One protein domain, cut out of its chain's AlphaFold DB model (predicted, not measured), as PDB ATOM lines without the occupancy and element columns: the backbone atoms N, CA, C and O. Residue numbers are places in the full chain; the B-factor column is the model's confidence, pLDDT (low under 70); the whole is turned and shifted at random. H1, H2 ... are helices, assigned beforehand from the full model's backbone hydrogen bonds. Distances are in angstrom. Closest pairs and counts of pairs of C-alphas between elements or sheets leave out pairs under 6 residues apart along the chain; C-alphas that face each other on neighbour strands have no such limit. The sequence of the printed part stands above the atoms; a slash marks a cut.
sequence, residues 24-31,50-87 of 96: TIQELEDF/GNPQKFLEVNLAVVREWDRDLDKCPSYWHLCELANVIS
ATOM      1  N   THR A  24     174.668 202.869 267.314       83.94
ATOM      2  CA  THR A  24     174.623 203.214 265.898       83.94
ATOM      3  C   THR A  24     174.716 204.730 265.689       83.94
ATOM      4  O   THR A  24     174.446 205.530 266.583       83.94
ATOM      5  N   ILE A  25     175.050 205.146 264.463       84.81
ATOM      6  CA  ILE A  25     175.102 206.569 264.083       84.81
ATOM      7  C   ILE A  25     173.766 207.265 264.389       84.81
ATOM      8  O   ILE A  25     173.757 208.374 264.913       84.81
ATOM      9  N   GLN A  26     172.639 206.600 264.107       85.06
ATOM     10  CA  GLN A  26     171.304 207.130 264.398       85.06
ATOM     11  C   GLN A  26     171.060 207.300 265.899       85.06
ATOM     12  O   GLN A  26     170.566 208.343 266.314       85.06
ATOM     13  N   GLU A  27     171.443 206.316 266.715       84.88
ATOM     14  CA  GLU A  27     171.309 206.415 268.172       84.88
ATOM     15  C   GLU A  27     172.163 207.546 268.747       84.88
ATOM     16  O   GLU A  27     171.697 208.266 269.626       84.88
ATOM     17  N   LEU A  28     173.376 207.755 268.223       85.19
ATOM     18  CA  LEU A  28     174.211 208.897 268.600       85.19
ATOM     19  C   LEU A  28     173.535 210.223 268.232       85.19
ATOM     20  O   LEU A  28     173.481 211.137 269.052       85.19
ATOM     21  N   GLU A  29     172.983 210.340 267.023       87.12
ATOM     22  CA  GLU A  29     172.270 211.548 266.591       87.12
ATOM     23  C   GLU A  29     171.057 211.863 267.472       87.12
ATOM     24  O   GLU A  29     170.869 213.018 267.869       87.12
ATOM     25  N   ASP A  30     170.258 210.855 267.818       87.31
ATOM     26  CA  ASP A  30     169.110 211.019 268.709       87.31
ATOM     27  C   ASP A  30     169.537 211.308 270.157       87.31
ATOM     28  O   ASP A  30     168.917 212.133 270.841       87.31
ATOM     29  N   PHE A  31     170.638 210.710 270.618       85.94
ATOM     30  CA  PHE A  31     171.211 210.993 271.930       85.94
ATOM     31  C   PHE A  31     171.634 212.459 272.041       85.94
ATOM     32  O   PHE A  31     171.186 213.156 272.948       85.94
ATOM     33  N   GLY A  50     185.432 223.230 272.882       80.75
ATOM     34  CA  GLY A  50     185.024 224.636 272.964       80.75
ATOM     35  C   GLY A  50     183.740 224.950 272.187       80.75
ATOM     36  O   GLY A  50     183.013 225.869 272.547       80.75
ATOM     37  N   ASN A  51     183.441 224.194 271.124       85.12
ATOM     38  CA  ASN A  51     182.207 224.345 270.353       85.12
ATOM     39  C   ASN A  51     181.580 222.968 270.080       85.12
ATOM     40  O   ASN A  51     181.954 222.315 269.099       85.12
ATOM     41  N   PRO A  52     180.642 222.522 270.933       84.75
ATOM     42  CA  PRO A  52     180.035 221.201 270.812       84.75
ATOM     43  C   PRO A  52     179.256 221.011 269.519       84.75
ATOM     44  O   PRO A  52     179.320 219.951 268.910       84.75
ATOM     45  N   GLN A  53     178.575 222.049 269.044       85.75
ATOM     46  CA  GLN A  53     177.732 221.940 267.862       85.75
ATOM     47  C   GLN A  53     178.563 221.721 266.597       85.75
ATOM     48  O   GLN A  53     178.278 220.816 265.816       85.75
ATOM     49  N   LYS A  54     179.660 222.477 266.456       87.50
ATOM     50  CA  LYS A  54     180.619 222.287 265.363       87.50
ATOM     51  C   LYS A  54     181.338 220.942 265.461       87.50
ATOM     52  O   LYS A  54     181.622 220.321 264.443       87.50
ATOM     53  N   PHE A  55     181.645 220.494 266.679       88.00
ATOM     54  CA  PHE A  55     182.259 219.189 266.902       88.00
ATOM     55  C   PHE A  55     181.341 218.050 266.448       88.00
ATOM     56  O   PHE A  55     181.788 217.171 265.713       88.00
ATOM     57  N   LEU A  56     180.067 218.081 266.843       88.88
ATOM     58  CA  LEU A  56     179.076 217.091 266.428       88.88
ATOM     59  C   LEU A  56     178.873 217.110 264.915       88.88
ATOM     60  O   LEU A  56     178.919 216.056 264.297       88.88
ATOM     61  N   GLU A  57     178.717 218.290 264.313       89.88
ATOM     62  CA  GLU A  57     178.526 218.435 262.867       89.88
ATOM     63  C   GLU A  57     179.676 217.805 262.070       89.88
ATOM     64  O   GLU A  57     179.435 216.987 261.185       89.88
ATOM     65  N   VAL A  58     180.927 218.128 262.420       89.81
ATOM     66  CA  VAL A  58     182.108 217.594 261.727       89.81
ATOM     67  C   VAL A  58     182.224 216.085 261.921       89.81
ATOM     68  O   VAL A  58     182.415 215.361 260.948       89.81
ATOM     69  N   ASN A  59     182.101 215.592 263.156       89.69
ATOM     70  CA  ASN A  59     182.280 214.165 263.417       89.69
ATOM     71  C   ASN A  59     181.137 213.325 262.835       89.69
ATOM     72  O   ASN A  59     181.408 212.281 262.250       89.69
ATOM     73  N   LEU A  60     179.886 213.783 262.917       89.62
ATOM     74  CA  LEU A  60     178.752 213.097 262.294       89.62
ATOM     75  C   LEU A  60     178.862 213.095 260.768       89.62
ATOM     76  O   LEU A  60     178.584 212.070 260.152       89.62
ATOM     77  N   ALA A  61     179.305 214.194 260.150       89.31
ATOM     78  CA  ALA A  61     179.543 214.233 258.708       89.31
ATOM     79  C   ALA A  61     180.613 213.213 258.287       89.31
ATOM     80  O   ALA A  61     180.369 212.411 257.388       89.31
ATOM     81  N   VAL A  62     181.750 213.173 258.993       89.25
ATOM     82  CA  VAL A  62     182.827 212.205 258.725       89.25
ATOM     83  C   VAL A  62     182.335 210.770 258.887       89.25
ATOM     84  O   VAL A  62     182.637 209.929 258.049       89.25
ATOM     85  N   VAL A  63     181.565 210.482 259.938       88.81
ATOM     86  CA  VAL A  63     181.025 209.140 260.194       88.81
ATOM     87  C   VAL A  63     179.989 208.736 259.139       88.81
ATOM     88  O   VAL A  63     179.978 207.583 258.722       88.81
ATOM     89  N   ARG A  64     179.159 209.667 258.651       87.12
ATOM     90  CA  ARG A  64     178.197 209.415 257.561       87.12
ATOM     91  C   ARG A  64     178.873 209.149 256.218       87.12
ATOM     92  O   ARG A  64     178.362 208.357 255.433       87.12
ATOM     93  N   GLU A  65     179.992 209.813 255.945       88.75
ATOM     94  CA  GLU A  65     180.795 209.602 254.733       88.75
ATOM     95  C   GLU A  65     181.751 208.402 254.850       88.75
ATOM     96  O   GLU A  65     182.398 208.011 253.874       88.75
ATOM     97  N   TRP A  66     181.853 207.798 256.036       86.00
ATOM     98  CA  TRP A  66     182.744 206.677 256.286       86.00
ATOM     99  C   TRP A  66     182.171 205.378 255.710       86.00
ATOM    100  O   TRP A  66     181.335 204.715 256.312       86.00
ATOM    101  N   ASP A  67     182.674 204.991 254.542       80.12
ATOM    102  CA  ASP A  67     182.293 203.761 253.824       80.12
ATOM    103  C   ASP A  67     182.895 202.470 254.432       80.12
ATOM    104  O   ASP A  67     182.533 201.356 254.062       80.12
ATOM    105  N   ARG A  68     183.826 202.597 255.386       83.81
ATOM    106  CA  ARG A  68     184.553 201.461 255.984       83.81
ATOM    107  C   ARG A  68     183.960 201.040 257.332       83.81
ATOM    108  O   ARG A  68     182.991 201.612 257.812       83.81
ATOM    109  N   ASP A  69     184.602 200.069 257.986       82.88
ATOM    110  CA  ASP A  69     184.240 199.638 259.342       82.88
ATOM    111  C   ASP A  69     184.170 200.833 260.312       82.88
ATOM    112  O   ASP A  69     185.162 201.556 260.486       82.88
ATOM    113  N   LEU A  70     183.018 201.017 260.964       81.69
ATOM    114  CA  LEU A  70     182.793 202.081 261.953       81.69
ATOM    115  C   LEU A  70     183.744 201.969 263.147       81.69
ATOM    116  O   LEU A  70     184.251 202.983 263.620       81.69
ATOM    117  N   ASP A  71     184.105 200.745 263.533       78.62
ATOM    118  CA  ASP A  71     185.076 200.465 264.598       78.62
ATOM    119  C   ASP A  71     186.483 201.010 264.302       78.62
ATOM    120  O   ASP A  71     187.338 201.075 265.183       78.62
ATOM    121  N   LYS A  72     186.758 201.414 263.057       80.88
ATOM    122  CA  LYS A  72     188.026 202.039 262.653       80.88
ATOM    123  C   LYS A  72     187.896 203.542 262.415       80.88
ATOM    124  O   LYS A  72     188.895 204.175 262.080       80.88
ATOM    125  N   CYS A  73     186.701 204.114 262.556       83.94
ATOM    126  CA  CYS A  73     186.464 205.533 262.335       83.94
ATOM    127  C   CYS A  73     186.803 206.337 263.602       83.94
ATOM    128  O   CYS A  73     186.080 206.240 264.591       83.94
ATOM    129  N   PRO A  74     187.859 207.171 263.608       84.56
ATOM    130  CA  PRO A  74     188.229 207.949 264.794       84.56
ATOM    131  C   PRO A  74     187.123 208.926 265.223       84.56
ATOM    132  O   PRO A  74     186.908 209.127 266.414       84.56
ATOM    133  N   SER A  75     186.365 209.478 264.271       87.00
ATOM    134  CA  SER A  75     185.225 210.348 264.575       87.00
ATOM    135  C   SER A  75     184.082 209.614 265.274       87.00
ATOM    136  O   SER A  75     183.431 210.200 266.134       87.00
ATOM    137  N   TYR A  76     183.865 208.332 264.965       86.38
ATOM    138  CA  TYR A  76     182.888 207.504 265.675       86.38
ATOM    139  C   TYR A  76     183.300 207.311 267.139       86.38
ATOM    140  O   TYR A  76     182.506 207.561 268.044       86.38
ATOM    141  N   TRP A  77     184.573 206.988 267.378       84.88
ATOM    142  CA  TRP A  77     185.121 206.860 268.731       84.88
ATOM    143  C   TRP A  77     184.955 208.136 269.549       84.88
ATOM    144  O   TRP A  77     184.475 208.082 270.677       84.88
ATOM    145  N   HIS A  78     185.261 209.289 268.961       86.12
ATOM    146  CA  HIS A  78     185.105 210.574 269.632       86.12
ATOM    147  C   HIS A  78     183.658 210.899 270.015       86.12
ATOM    148  O   HIS A  78     183.416 211.459 271.085       86.12
ATOM    149  N   LEU A  79     182.682 210.543 269.175       87.69
ATOM    150  CA  LEU A  79     181.264 210.696 269.513       87.69
ATOM    151  C   LEU A  79     180.872 209.776 270.673       87.69
ATOM    152  O   LEU A  79     180.168 210.196 271.584       87.69
ATOM    153  N   CYS A  80     181.370 208.548 270.679       85.06
ATOM    154  CA  CYS A  80     181.118 207.596 271.750       85.06
ATOM    155  C   CYS A  80     181.745 208.002 273.087       85.06
ATOM    156  O   CYS A  80     181.091 207.920 274.125       85.06
ATOM    157  N   GLU A  81     182.988 208.490 273.071       83.94
ATOM    158  CA  GLU A  81     183.641 209.071 274.247       83.94
ATOM    159  C   GLU A  81     182.808 210.227 274.803       83.94
ATOM    160  O   GLU A  81     182.544 210.285 276.002       83.94
ATOM    161  N   LEU A  82     182.323 211.107 273.924       85.00
ATOM    162  CA  LEU A  82     181.490 212.236 274.316       85.00
ATOM    163  C   LEU A  82     180.151 211.795 274.921       85.00
ATOM    164  O   LEU A  82     179.754 212.315 275.962       85.00
ATOM    165  N   ALA A  83     179.471 210.828 274.305       84.62
ATOM    166  CA  ALA A  83     178.224 210.275 274.827       84.62
ATOM    167  C   ALA A  83     178.427 209.638 276.210       84.62
ATOM    168  O   ALA A  83     177.589 209.810 277.094       84.62
ATOM    169  N   ASN A  84     179.563 208.967 276.426       80.50
ATOM    170  CA  ASN A  84     179.917 208.401 277.723       80.50
ATOM    171  C   ASN A  84     180.196 209.484 278.774       80.50
ATOM    172  O   ASN A  84     179.734 209.358 279.901       80.50
ATOM    173  N   VAL A  85     180.893 210.567 278.416       82.25
ATOM    174  CA  VAL A  85     181.117 211.706 279.325       82.25
ATOM    175  C   VAL A  85     179.786 212.329 279.746       82.25
ATOM    176  O   VAL A  85     179.550 212.525 280.935       82.25
ATOM    177  N   ILE A  86     178.882 212.562 278.794       82.56
ATOM    178  CA  ILE A  86     177.558 213.143 279.066       82.56
ATOM    179  C   ILE A  86     176.700 212.192 279.906       82.56
ATOM    180  O   ILE A  86     176.038 212.625 280.844       82.56
ATOM    181  N   SER A  87     176.734 210.894 279.601       77.12
ATOM    182  CA  SER A  87     176.020 209.878 280.383       77.12
ATOM    183  C   SER A  87     176.606 209.738 281.794       77.12
ATOM    184  O   SER A  87     175.865 209.560 282.758       77.12
TER     185      SER A  87
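This is residues 24 to 31 and 50 to 87 of the 96 residues of an uncharacterized protein of Parapedobacter indicus (UniProt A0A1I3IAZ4). Two helices, H2 and H3, make a splayed helical hairpin, and the shorter H1 packs on both, the three centres forming a triangle. The 46 printed residues hold three named helices, in the order H1, H2, H3, and no named strand: all helix. The whole is compact, with a radius of gyration of the C-alphas of 10.0 A and spans of 27 by 19 by 17 A.

H1, residues 25 to 31, begins at C-alpha 25 (175.102, 206.569, 264.083) and is 9.8 A long. H2, residues 52 to 65, is 19.8 A long. H3, residues 74 to 87, is 19.9 A long and ends at C-alpha 87 (176.020, 209.878, 280.383).

H1 touches residues 60 to 64 of H2, opposite ways at a shallow tilt of 22 degrees; the closest C-alphas, Ile 25 and Val 63, are 7.5 A apart. H1 touches residues 79 to 83 of H3, the same way at a shallow 24 degrees, closest at C-alphas Leu 28 and Leu 79, 7.3 A. In the hairpin, H2 touches residues 75 to 79 of H3, opposite ways at a steep 43 degrees, closest at C-alphas Asn 59 and Ser 75, 5.0 A. In H1, H2 and H3 every O i to N i+4 pair is within hydrogen-bond range.

Residues 32 to 49 are not printed; C-alphas 31 and 50 are 19.4 A apart across the cut. The link from H2 to H3 is short. No printed residue is under pLDDT 70.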